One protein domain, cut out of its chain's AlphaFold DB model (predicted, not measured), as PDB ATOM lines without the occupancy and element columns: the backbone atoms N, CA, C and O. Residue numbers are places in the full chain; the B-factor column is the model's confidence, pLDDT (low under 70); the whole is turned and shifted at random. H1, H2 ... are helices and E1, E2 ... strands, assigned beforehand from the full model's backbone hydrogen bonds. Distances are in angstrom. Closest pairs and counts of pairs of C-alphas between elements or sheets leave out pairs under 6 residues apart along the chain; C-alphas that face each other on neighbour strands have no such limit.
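This is residues 10 to 99 of the 159 residues of an uncharacterized protein of Methylobacterium sp. RAS18 (UniProt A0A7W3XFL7). A short helix, H4, lies at the core, with the much longer H5 folded back beside it and running on past it along a small two-stranded hairpin, E1 and E2. H2 crosses H4, H3 lies over another side of it, and H1 packs on H2 and on the first turn of H5. The printed part has 90 residues, with two named strands followed by five named helices, in the order E1 E2 H1 H2 H3 H4 H5; the class is mostly helix, and the sheet E1 - E2 is antiparallel. The whole is compact, with a radius of gyration of the C-alphas of 12.8 A and spans of 38 by 28 by 21 A.

E1, residues 10 to 12, begins at C-alpha 10, (347.530, 241.447, 339.546). E2 is residues 15 to 19 and 13.1 A long. H1 is residues 20 to 27, H2 residues 33 to 41, 12.3 A long, and H3 residues 43 to 49. H4, residues 62 to 71, is 14.7 A long and begins at C-alpha 62, (348.495, 230.192, 341.656). H5, residues 77 to 98, is 31.3 A long and ends at C-alpha 98, (363.952, 243.062, 341.745).

E1 and E2 form a hairpin at 128 degrees, with N 10 and O 17 at 2.9 A and N 12 and O 15 at 2.8 A, within hydrogen-bond range. Residues 18 to 19 of E2 also pair, antiparallel, with residues 59 to 60. The closest C-alphas of E2 and H4 are those of Arg 17 and Glu 62, 6.7 A apart; those of E2 and H5 are Pro 16 and Phe 88, 7.4 A apart. H4 is the hub, touching H2, H3 and H5. H4 and H5 form a helical hairpin, opposite ways at a shallow tilt of 5 degrees, closest at the C-alphas of Cys 69 and Ala 77, 5.5 A. H3 and H4 form another, closest at Leu 46 and Gln 64, C-alphas 5.7 A apart, opposite ways at a tilt of 37 degrees, only just steep. H2 touches H4 about perpendicular, at 87 degrees, with the C-alphas of Leu 38 and Ile 68 closest at 6.9 A. H1 touches H2 about perpendicular, at 78 degrees, with the C-alphas of Ala 24 and Val 35 closest at 6.1 A. H1 only just touches residues 77 to 80 of H5, with 3 pairs of C-alphas within 8 A, the closest being Leu 27 and Ala 77 at 5.6 A. H3 and H5 are apart. Helix packing is mostly crossed, 1 of 5 touching pairs being at a shallow tilt. Every O i to N i+4 pair is within hydrogen-bond range in H1, H2, H4 and H5; H3 has 1 of 3, and 3 of 4 O i to N i+3 pairs.

The C-alphas farthest apart, those of Pro 30 and His 99, are 39.1 A apart. The printed part has no cut. The link from H3 to H4, residues 50 to 61, is long, and the other links are tight. The mean pLDDT of the printed part is 88.8, with residues 54 to 55 and 96 to 99 under 70.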
ATOM      1  N   LEU A  10     347.696 240.325 338.626       81.19
ATOM      2  CA  LEU A  10     347.530 241.447 339.546       81.19
ATOM      3  C   LEU A  10     348.139 241.078 340.895       81.19
ATOM      4  O   LEU A  10     347.858 240.008 341.430       81.19
ATOM      5  N   THR A  11     348.960 241.965 341.451       80.44
ATOM      6  CA  THR A  11     349.553 241.756 342.774       80.44
ATOM      7  C   THR A  11     348.564 242.181 343.859       80.44
ATOM      8  O   THR A  11     348.197 243.352 343.937       80.44
ATOM      9  N   PHE A  12     348.158 241.252 344.722       76.50
ATOM     10  CA  PHE A  12     347.294 241.495 345.878       76.50
ATOM     11  C   PHE A  12     348.002 241.016 347.147       76.50
ATOM     12  O   PHE A  12     348.434 239.871 347.208       76.50
ATOM     13  N   ALA A  13     348.161 241.892 348.146       76.94
ATOM     14  CA  ALA A  13     348.925 241.614 349.374       76.94
ATOM     15  C   ALA A  13     350.365 241.080 349.137       76.94
ATOM     16  O   ALA A  13     350.916 240.364 349.963       76.94
ATOM     17  N   GLY A  14     350.982 241.431 348.000       81.12
ATOM     18  CA  GLY A  14     352.301 240.929 347.588       81.12
ATOM     19  C   GLY A  14     352.271 239.611 346.800       81.12
ATOM     20  O   GLY A  14     353.288 239.241 346.220       81.12
ATOM     21  N   GLU A  15     351.122 238.939 346.704       84.94
ATOM     22  CA  GLU A  15     350.945 237.708 345.928       84.94
ATOM     23  C   GLU A  15     350.420 237.993 344.513       84.94
ATOM     24  O   GLU A  15     349.523 238.822 344.346       84.94
ATOM     25  N   PRO A  16     350.884 237.274 343.480       91.06
ATOM     26  CA  PRO A  16     350.286 237.345 342.156       91.06
ATOM     27  C   PRO A  16     348.940 236.607 342.131       91.06
ATOM     28  O   PRO A  16     348.816 235.482 342.625       91.06
ATOM     29  N   ARG A  17     347.932 237.205 341.495       92.62
ATOM     30  CA  ARG A  17     346.613 236.598 341.279       92.62
ATOM     31  C   ARG A  17     346.128 236.790 339.845       92.62
ATOM     32  O   ARG A  17     346.442 237.786 339.196       92.62
ATOM     33  N   VAL A  18     345.342 235.835 339.357       92.75
ATOM     34  CA  VAL A  18     344.696 235.863 338.036       92.75
ATOM     35  C   VAL A  18     343.201 236.148 338.184       92.75
ATOM     36  O   VAL A  18     342.543 235.620 339.082       92.75
ATOM     37  N   SER A  19     342.653 236.976 337.294       91.81
ATOM     38  CA  SER A  19     341.210 237.213 337.213       91.81
ATOM     39  C   SER A  19     340.471 235.957 336.759       91.81
ATOM     40  O   SER A  19     340.852 235.302 335.783       91.81
ATOM     41  N   GLU A  20     339.346 235.653 337.401       91.81
ATOM     42  CA  GLU A  20     338.406 234.629 336.936       91.81
ATOM     43  C   GLU A  20     337.922 234.846 335.489       91.81
ATOM     44  O   GLU A  20     337.546 233.881 334.822       91.81
ATOM     45  N   ALA A  21     337.915 236.091 334.997       91.31
ATOM     46  CA  ALA A  21     337.446 236.431 333.657       91.31
ATOM     47  C   ALA A  21     338.478 236.039 332.592       91.31
ATOM     48  O   ALA A  21     338.127 235.374 331.615       91.31
ATOM     49  N   ASP A  22     339.753 236.364 332.826       92.12
ATOM     50  CA  ASP A  22     340.871 235.923 331.987       92.12
ATOM     51  C   ASP A  22     341.016 234.401 332.021       92.12
ATOM     52  O   ASP A  22     341.152 233.762 330.975       92.12
ATOM     53  N   LEU A  23     340.896 233.799 333.209       93.56
ATOM     54  CA  LEU A  23     340.935 232.347 333.370       93.56
ATOM     55  C   LEU A  23     339.783 231.663 332.615       93.56
ATOM     56  O   LEU A  23     340.009 230.674 331.917       93.56
ATOM     57  N   ALA A  24     338.559 232.197 332.692       94.25
ATOM     58  CA  ALA A  24     337.415 231.672 331.951       94.25
ATOM     59  C   ALA A  24     337.606 231.779 330.430       94.25
ATOM     60  O   ALA A  24     337.374 230.799 329.719       94.25
ATOM     61  N   SER A  25     338.068 232.938 329.951       93.50
ATOM     62  CA  SER A  25     338.375 233.184 328.536       93.50
ATOM     63  C   SER A  25     339.418 232.192 328.007       93.50
ATOM     64  O   SER A  25     339.209 231.543 326.977       93.50
ATOM     65  N   ALA A  26     340.498 231.977 328.763       92.69
ATOM     66  CA  ALA A  26     341.574 231.068 328.384       92.69
ATOM     67  C   ALA A  26     341.156 229.589 328.400       92.69
ATOM     68  O   ALA A  26     341.498 228.821 327.494       92.69
ATOM     69  N   LEU A  27     340.361 229.182 329.395       93.88
ATOM     70  CA  LEU A  27     339.792 227.833 329.479       93.88
ATOM     71  C   LEU A  27     338.755 227.548 328.382       93.88
ATOM     72  O   LEU A  27     338.386 226.386 328.198       93.88
ATOM     73  N   GLY A  28     338.319 228.565 327.631       94.06
ATOM     74  CA  GLY A  28     337.308 228.447 326.581       94.06
ATOM     75  C   GLY A  28     335.875 228.425 327.114       94.06
ATOM     76  O   GLY A  28     334.983 227.905 326.443       94.06
ATOM     77  N   TYR A  29     335.638 228.955 328.316       93.69
ATOM     78  CA  TYR A  29     334.290 229.140 328.843       93.69
ATOM     79  C   TYR A  29     333.620 230.383 328.236       93.69
ATOM     80  O   TYR A  29     334.285 231.383 327.984       93.69
ATOM     81  N   PRO A  30     332.284 230.374 328.060       91.62
ATOM     82  CA  PRO A  30     331.557 231.516 327.506       91.62
ATOM     83  C   PRO A  30     331.462 232.715 328.466       91.62
ATOM     84  O   PRO A  30     331.002 233.777 328.061       91.62
ATOM     85  N   ASN A  31     331.799 232.545 329.753       91.00
ATOM     86  CA  ASN A  31     331.751 233.594 330.775       91.00
ATOM     87  C   ASN A  31     332.458 233.175 332.080       91.00
ATOM     88  O   ASN A  31     332.568 231.987 332.393       91.00
ATOM     89  N   ALA A  32     332.826 234.171 332.895       92.50
ATOM     90  CA  ALA A  32     333.375 233.992 334.245       92.50
ATOM     91  C   ALA A  32     332.445 233.214 335.197       92.50
ATOM     92  O   ALA A  32     332.915 232.497 336.079       92.50
ATOM     93  N   ARG A  33     331.116 233.262 334.993       92.81
ATOM     94  CA  ARG A  33     330.146 232.525 335.825       92.81
ATOM     95  C   ARG A  33     330.435 231.017 335.859       92.81
ATOM     96  O   ARG A  33     330.205 230.406 336.898       92.81
ATOM     97  N   LYS A  34     331.001 230.419 334.801       94.25
ATOM     98  CA  LYS A  34     331.435 229.007 334.834       94.25
ATOM     99  C   LYS A  34     332.593 228.744 335.799       94.25
ATOM    100  O   LYS A  34     332.579 227.714 336.466       94.25
ATOM    101  N   VAL A  35     333.529 229.682 335.947       94.25
ATOM    102  CA  VAL A  35     334.584 229.605 336.970       94.25
ATOM    103  C   VAL A  35     333.983 229.795 338.367       94.25
ATOM    104  O   VAL A  35     334.272 228.991 339.248       94.25
ATOM    105  N   ARG A  36     333.047 230.740 338.565       93.88
ATOM    106  CA  ARG A  36     332.305 230.890 339.842       93.88
ATOM    107  C   ARG A  36     331.529 229.631 340.237       93.88
ATOM    108  O   ARG A  36     331.506 229.271 341.410       93.88
ATOM    109  N   GLU A  37     330.904 228.944 339.278       94.38
ATOM    110  CA  GLU A  37     330.234 227.655 339.512       94.38
ATOM    111  C   GLU A  37     331.219 226.569 339.974       94.38
ATOM    112  O   GLU A  37     330.887 225.803 340.879       94.38
ATOM    113  N   LEU A  38     332.419 226.501 339.382       95.00
ATOM    114  CA  LEU A  38     333.470 225.571 339.809       95.00
ATOM    115  C   LEU A  38     334.018 225.929 341.194       95.00
ATOM    116  O   LEU A  38     334.148 225.032 342.026       95.00
ATOM    117  N   VAL A  39     334.268 227.211 341.476       93.81
ATOM    118  CA  VAL A  39     334.713 227.662 342.803       93.81
ATOM    119  C   VAL A  39     333.670 227.331 343.866       93.81
ATOM    120  O   VAL A  39     333.999 226.693 344.858       93.81
ATOM    121  N   LYS A  40     332.392 227.654 343.634       93.75
ATOM    122  CA  LYS A  40     331.312 227.361 344.590       93.75
ATOM    123  C   LYS A  40     331.173 225.864 344.899       93.75
ATOM    124  O   LYS A  40     330.827 225.514 346.022       93.75
ATOM    125  N   ARG A  41     331.412 224.984 343.919       95.75
ATOM    126  CA  ARG A  41     331.315 223.522 344.094       95.75
ATOM    127  C   ARG A  41     332.506 222.912 344.831       95.75
ATOM    128  O   ARG A  41     332.321 221.895 345.482       95.75
ATOM    129  N   ASN A  42     333.685 223.524 344.736       95.38
ATOM    130  CA  ASN A  42     334.933 223.017 345.319       95.38
ATOM    131  C   ASN A  42     335.504 223.986 346.374       95.38
ATOM    132  O   ASN A  42     336.712 224.040 346.595       95.38
ATOM    133  N   LEU A  43     334.630 224.779 347.007       93.56
ATOM    134  CA  LEU A  43     335.005 225.887 347.888       93.56
ATOM    135  C   LEU A  43     335.871 225.417 349.064       93.56
ATOM    136  O   LEU A  43     336.890 226.031 349.353       93.56
ATOM    137  N   THR A  44     335.491 224.300 349.688       95.56
ATOM    138  CA  THR A  44     336.213 223.699 350.818       95.56
ATOM    139  C   THR A  44     337.669 223.386 350.481       95.56
ATOM    140  O   THR A  44     338.544 223.624 351.302       95.56
ATOM    141  N   GLU A  45     337.941 222.885 349.273       96.12
ATOM    142  CA  GLU A  45     339.299 222.557 348.830       96.12
ATOM    143  C   GLU A  45     340.078 223.825 348.447       96.12
ATOM    144  O   GLU A  45     341.232 223.985 348.836       96.12
ATOM    145  N   LEU A  46     339.432 224.781 347.770       94.50
ATOM    146  CA  LEU A  46     340.051 226.053 347.375       94.50
ATOM    147  C   LEU A  46     340.491 226.914 348.565       94.50
ATOM    148  O   LEU A  46     341.520 227.581 348.469       94.50
ATOM    149  N   LEU A  47     339.753 226.870 349.677       93.44
ATOM    150  CA  LEU A  47     340.113 227.574 350.911       93.44
ATOM    151  C   LEU A  47     341.349 226.976 351.608       93.44
ATOM    152  O   LEU A  47     342.021 227.690 352.347       93.44
ATOM    153  N   THR A  48     341.730 225.719 351.333       95.81
ATOM    154  CA  THR A  48     343.004 225.163 351.845       95.81
ATOM    155  C   THR A  48     344.241 225.814 351.213       95.81
ATOM    156  O   THR A  48     345.344 225.686 351.738       95.81
ATOM    157  N   TYR A  49     344.051 226.561 350.119       93.81
ATOM    158  CA  TYR A  49     345.083 227.324 349.417       93.81
ATOM    159  C   TYR A  49     345.030 228.832 349.718       93.81
ATOM    160  O   TYR A  49     345.654 229.613 349.001       93.81
ATOM    161  N   GLY A  50     344.295 229.248 350.754       90.75
ATOM    162  CA  GLY A  50     344.159 230.641 351.188       90.75
ATOM    163  C   GLY A  50     342.843 231.302 350.773       90.75
ATOM    164  O   GLY A  50     341.988 230.700 350.119       90.75
ATOM    165  N   ASP A  51     342.683 232.565 351.167       88.00
ATOM    166  CA  ASP A  51     341.400 233.263 351.089       88.00
ATOM    167  C   ASP A  51     340.981 233.663 349.667       88.00
ATOM    168  O   ASP A  51     341.793 233.972 348.779       88.00
ATOM    169  N   LEU A  52     339.659 233.695 349.479       84.56
ATOM    170  CA  LEU A  52     338.992 234.152 348.265       84.56
ATOM    171  C   LEU A  52     338.416 235.567 348.477       84.56
ATOM    172  O   LEU A  52     337.714 235.793 349.464       84.56
ATOM    173  N   PRO A  53     338.663 236.517 347.556       74.25
ATOM    174  CA  PRO A  53     338.147 237.880 347.662       74.25
ATOM    175  C   PRO A  53     336.621 237.958 347.430       74.25
ATOM    176  O   PRO A  53     336.022 237.033 346.869       74.25
ATOM    177  N   PRO A  54     335.965 239.068 347.830       67.25
ATOM    178  CA  PRO A  54     334.513 239.223 347.735       67.25
ATOM    179  C   PRO A  54     333.953 239.142 346.299       67.25
ATOM    180  O   PRO A  54     334.545 239.592 345.323       67.25
ATOM    181  N   VAL A  55     332.729 238.616 346.200       65.19
ATOM    182  CA  VAL A  55     332.121 237.956 345.018       65.19
ATOM    183  C   VAL A  55     331.896 238.812 343.751       65.19
ATOM    184  O   VAL A  55     331.351 238.305 342.765       65.19
ATOM    185  N   ARG A  56     332.244 240.107 343.739       72.81
ATOM    186  CA  ARG A  56     332.069 240.953 342.539       72.81
ATOM    187  C   ARG A  56     333.077 240.592 341.451       72.81
ATOM    188  O   ARG A  56     332.655 240.336 340.321       72.81
ATOM    189  N   GLU A  57     334.353 240.517 341.816       75.12
ATOM    190  CA  GLU A  57     335.485 240.221 340.934       75.12
ATOM    191  C   GLU A  57     336.449 239.296 341.679       75.12
ATOM    192  O   GLU A  57     337.073 239.682 342.668       75.12
ATOM    193  N   MET A  58     336.508 238.033 341.258       87.75
ATOM    194  CA  MET A  58     337.262 237.004 341.964       87.75
ATOM    195  C   MET A  58     338.672 236.850 341.387       87.75
ATOM    196  O   MET A  58     338.847 236.451 340.233       87.75
ATOM    197  N   TYR A  59     339.673 237.107 342.229       91.69
ATOM    198  CA  TYR A  59     341.090 236.941 341.914       91.69
ATOM    199  C   TYR A  59     341.662 235.719 342.632       91.69
ATOM    200  O   TYR A  59     341.681 235.656 343.865       91.69
ATOM    201  N   LEU A  60     342.125 234.750 341.844       93.50
ATOM    202  CA  LEU A  60     342.634 233.461 342.309       93.50
ATOM    203  C   LEU A  60     344.163 233.483 342.366       93.50
ATOM    204  O   LEU A  60     344.801 233.962 341.428       93.50
ATOM    205  N   ASN A  61     344.754 232.942 343.430       94.62
ATOM    206  CA  ASN A  61     346.203 232.717 343.480       94.62
ATOM    207  C   ASN A  61     346.627 231.526 342.591       94.62
ATOM    208  O   ASN A  61     345.786 230.854 341.985       94.62
ATOM    209  N   GLU A  62     347.935 231.265 342.494       94.75
ATOM    210  CA  GLU A  62     348.495 230.192 341.656       94.75
ATOM    211  C   GLU A  62     347.833 228.832 341.920       94.75
ATOM    212  O   GLU A  62     347.321 228.200 340.994       94.75
ATOM    213  N   ALA A  63     347.790 228.394 343.179       96.25
ATOM    214  CA  ALA A  63     347.272 227.079 343.535       96.25
ATOM    215  C   ALA A  63     345.761 226.955 343.267       96.25
ATOM    216  O   ALA A  63     345.320 225.972 342.665       96.25
ATOM    217  N   GLN A  64     344.977 227.982 343.610       96.31
ATOM    218  CA  GLN A  64     343.542 228.041 343.314       96.31
ATOM    219  C   GLN A  64     343.266 227.990 341.799       96.31
ATOM    220  O   GLN A  64     342.389 227.250 341.345       96.31
ATOM    221  N   ALA A  65     344.028 228.736 340.993       95.81
ATOM    222  CA  ALA A  65     343.880 228.751 339.538       95.81
ATOM    223  C   ALA A  65     344.263 227.406 338.895       95.81
ATOM    224  O   ALA A  65     343.568 226.926 337.990       95.81
ATOM    225  N   LEU A  66     345.327 226.758 339.383       96.50
ATOM    226  CA  LEU A  66     345.733 225.420 338.942       96.50
ATOM    227  C   LEU A  66     344.687 224.358 339.306       96.50
ATOM    228  O   LEU A  66     344.368 223.520 338.457       96.50
ATOM    229  N   LEU A  67     344.096 224.429 340.501       96.38
ATOM    230  CA  LEU A  67     343.015 223.540 340.930       96.38
ATOM    231  C   LEU A  67     341.763 223.692 340.050       96.38
ATOM    232  O   LEU A  67     341.220 222.700 339.557       96.38
ATOM    233  N   ILE A  68     341.362 224.925 339.721       96.06
ATOM    234  CA  ILE A  68     340.295 225.169 338.735       96.06
ATOM    235  C   ILE A  68     340.648 224.566 337.366       96.06
ATOM    236  O   ILE A  68     339.784 223.961 336.724       96.06
ATOM    237  N   CYS A  69     341.910 224.626 336.934       95.75
ATOM    238  CA  CYS A  69     342.369 223.954 335.711       95.75
ATOM    239  C   CYS A  69     342.394 222.416 335.806       95.75
ATOM    240  O   CYS A  69     342.540 221.760 334.772       95.75
ATOM    241  N   MET A  70     342.280 221.815 336.994       94.62
ATOM    242  CA  MET A  70     342.090 220.366 337.168       94.62
ATOM    243  C   MET A  70     340.612 219.972 337.089       94.62
ATOM    244  O   MET A  70     340.286 218.980 336.438       94.62
ATOM    245  N   PHE A  71     339.705 220.783 337.642       95.00
ATOM    246  CA  PHE A  71     338.257 220.555 337.521       95.00
ATOM    247  C   PHE A  71     337.669 220.937 336.153       95.00
ATOM    248  O   PHE A  71     336.600 220.451 335.770       95.00
ATOM    249  N   SER A  72     338.359 221.789 335.393       93.12
ATOM    250  CA  SER A  72     337.911 222.248 334.077       93.12
ATOM    251  C   SER A  72     338.028 221.159 333.011       93.12
ATOM    252  O   SER A  72     339.096 220.907 332.457       93.12
ATOM    253  N   ARG A  73     336.894 220.547 332.658       91.06
ATOM    254  CA  ARG A  73     336.778 219.582 331.551       91.06
ATOM    255  C   ARG A  73     336.717 220.288 330.187       91.06
ATOM    256  O   ARG A  73     335.708 220.191 329.492       91.06
ATOM    257  N   THR A  74     337.762 221.030 329.817       93.88
ATOM    258  CA  THR A  74     337.858 221.713 328.512       93.88
ATOM    259  C   THR A  74     339.119 221.295 327.746       93.88
ATOM    260  O   THR A  74     340.136 220.998 328.378       93.88
ATOM    261  N   PRO A  75     339.116 221.296 326.395       93.00
ATOM    262  CA  PRO A  75     340.311 220.968 325.609       93.00
ATOM    263  C   PRO A  75     341.499 221.902 325.895       93.00
ATOM    264  O   PRO A  75     342.653 221.488 325.820       93.00
ATOM    265  N   SER A  76     341.221 223.157 326.263       90.50
ATOM    266  CA  SER A  76     342.241 224.151 326.610       90.50
ATOM    267  C   SER A  76     342.898 223.910 327.973       90.50
ATOM    268  O   SER A  76     343.995 224.419 328.191       90.50
ATOM    269  N   ALA A  77     342.277 223.160 328.892       92.69
ATOM    270  CA  ALA A  77     342.682 223.111 330.301       92.69
ATOM    271  C   ALA A  77     344.147 222.691 330.521       92.69
ATOM    272  O   ALA A  77     344.839 223.295 331.338       92.69
ATOM    273  N   ALA A  78     344.655 221.721 329.753       92.38
ATOM    274  CA  ALA A  78     346.059 221.308 329.829       92.38
ATOM    275  C   ALA A  78     347.028 222.414 329.363       92.38
ATOM    276  O   ALA A  78     348.052 222.651 330.007       92.38
ATOM    277  N   LYS A  79     346.682 223.133 328.284       92.50
ATOM    278  CA  LYS A  79     347.467 224.270 327.777       92.50
ATOM    279  C   LYS A  79     347.454 225.431 328.771       92.50
ATOM    280  O   LYS A  79     348.513 225.955 329.091       92.50
ATOM    281  N   VAL A  80     346.279 225.791 329.290       94.19
ATOM    282  CA  VAL A  80     346.118 226.871 330.278       94.19
ATOM    283  C   VAL A  80     346.893 226.561 331.555       94.19
ATOM    284  O   VAL A  80     347.615 227.425 332.036       94.19
ATOM    285  N   ARG A  81     346.830 225.322 332.060       94.56
ATOM    286  CA  ARG A  81     347.606 224.895 333.233       94.56
ATOM    287  C   ARG A  81     349.110 225.075 333.022       94.56
ATOM    288  O   ARG A  81     349.775 225.598 333.908       94.56
ATOM    289  N   LYS A  82     349.633 224.696 331.847       93.00
ATOM    290  CA  LYS A  82     351.037 224.941 331.486       93.00
ATOM    291  C   LYS A  82     351.356 226.443 331.480       93.00
ATOM    292  O   LYS A  82     352.310 226.845 332.135       93.00
ATOM    293  N   THR A  83     350.540 227.256 330.806       91.88
ATOM    294  CA  THR A  83     350.736 228.714 330.751       91.88
ATOM    295  C   THR A  83     350.726 229.347 332.142       91.88
ATOM    296  O   THR A  83     351.611 230.137 332.428       91.88
ATOM    297  N   LEU A  84     349.809 228.963 333.038       92.75
ATOM    298  CA  LEU A  84     349.801 229.468 334.417       92.75
ATOM    299  C   LEU A  84     351.117 229.150 335.146       92.75
ATOM    300  O   LEU A  84     351.710 230.054 335.725       92.75
ATOM    301  N   ILE A  85     351.606 227.904 335.075       92.75
ATOM    302  CA  ILE A  85     352.892 227.511 335.684       92.75
ATOM    303  C   ILE A  85     354.039 228.372 335.135       92.75
ATOM    304  O   ILE A  85     354.869 228.851 335.908       92.75
ATOM    305  N   GLU A  86     354.077 228.597 333.819       90.75
ATOM    306  CA  GLU A  86     355.083 229.441 333.166       90.75
ATOM    307  C   GLU A  86     354.988 230.902 333.645       90.75
ATOM    308  O   GLU A  86     355.994 231.458 334.086       90.75
ATOM    309  N   THR A  87     353.794 231.507 333.655       89.06
ATOM    310  CA  THR A  87     353.585 232.909 334.058       89.06
ATOM    311  C   THR A  87     353.880 233.145 335.546       89.06
ATOM    312  O   THR A  87     354.578 234.103 335.877       89.06
ATOM    313  N   PHE A  88     353.424 232.274 336.455       89.88
ATOM    314  CA  PHE A  88     353.724 232.405 337.891       89.88
ATOM    315  C   PHE A  88     355.207 232.144 338.208       89.88
ATOM    316  O   PHE A  88     355.778 232.777 339.098       89.88
ATOM    317  N   THR A  89     355.872 231.261 337.459       88.94
ATOM    318  CA  THR A  89     357.316 231.012 337.612       88.94
ATOM    319  C   THR A  89     358.164 232.160 337.063       88.94
ATOM    320  O   THR A  89     359.151 232.533 337.701       88.94
ATOM    321  N   ALA A  90     357.761 232.771 335.945       86.56
ATOM    322  CA  ALA A  90     358.358 234.012 335.452       86.56
ATOM    323  C   ALA A  90     358.200 235.142 336.484       86.56
ATOM    324  O   ALA A  90     359.201 235.692 336.928       86.56
ATOM    325  N   TRP A  91     356.981 235.378 336.988       87.94
ATOM    326  CA  TRP A  91     356.722 236.388 338.023       87.94
ATOM    327  C   TRP A  91     357.589 236.194 339.277       87.94
ATOM    328  O   TRP A  91     358.165 237.158 339.774       87.94
ATOM    329  N   ARG A  92     357.752 234.955 339.769       87.94
ATOM    330  CA  ARG A  92     358.655 234.661 340.903       87.94
ATOM    331  C   ARG A  92     360.115 234.984 340.588       87.94
ATOM    332  O   ARG A  92     360.833 235.474 341.457       87.94
ATOM    333  N   SER A  93     360.551 234.705 339.363       83.56
ATOM    334  CA  SER A  93     361.915 234.985 338.902       83.56
ATOM    335  C   SER A  93     362.169 236.494 338.800       83.56
ATOM    336  O   SER A  93     363.203 236.981 339.254       83.56
ATOM    337  N   ASP A  94     361.192 237.251 338.300       78.44
ATOM    338  CA  ASP A  94     361.255 238.710 338.187       78.44
ATOM    339  C   ASP A  94     361.170 239.389 339.566       78.44
ATOM    340  O   ASP A  94     361.953 240.289 339.875       78.44
ATOM    341  N   ALA A  95     360.315 238.894 340.465       73.56
ATOM    342  CA  ALA A  95     360.273 239.337 341.858       73.56
ATOM    343  C   ALA A  95     361.612 239.093 342.584       73.56
ATOM    344  O   ALA A  95     362.046 239.937 343.374       73.56
ATOM    345  N   ALA A  96     362.299 237.983 342.291       66.94
ATOM    346  CA  ALA A  96     363.616 237.673 342.844       66.94
ATOM    347  C   ALA A  96     364.748 238.531 342.247       66.94
ATOM    348  O   ALA A  96     365.704 238.844 342.958       66.94
ATOM    349  N   THR A  97     364.663 238.948 340.977       63.88
ATOM    350  CA  THR A  97     365.655 239.871 340.391       63.88
ATOM    351  C   THR A  97     365.482 241.303 340.896       63.88
ATOM    352  O   THR A  97     366.488 241.956 341.167       63.88
ATOM    353  N   LEU A  98     364.244 241.758 341.129       57.59
ATOM    354  CA  LEU A  98     363.952 243.062 341.745       57.59
ATOM    355  C   LEU A  98     364.407 243.158 343.214       57.59
ATOM    356  O   LEU A  98     364.832 244.226 343.647       57.59
ATOM    357  N   HIS A  99     364.348 242.057 343.972       43.81
ATOM    358  CA  HIS A  99     364.765 242.018 345.384       43.81
ATOM    359  C   HIS A  99     366.215 241.579 345.611       43.81
ATOM    360  O   HIS A  99     366.667 241.550 346.756       43.81
TER     361      HIS A  99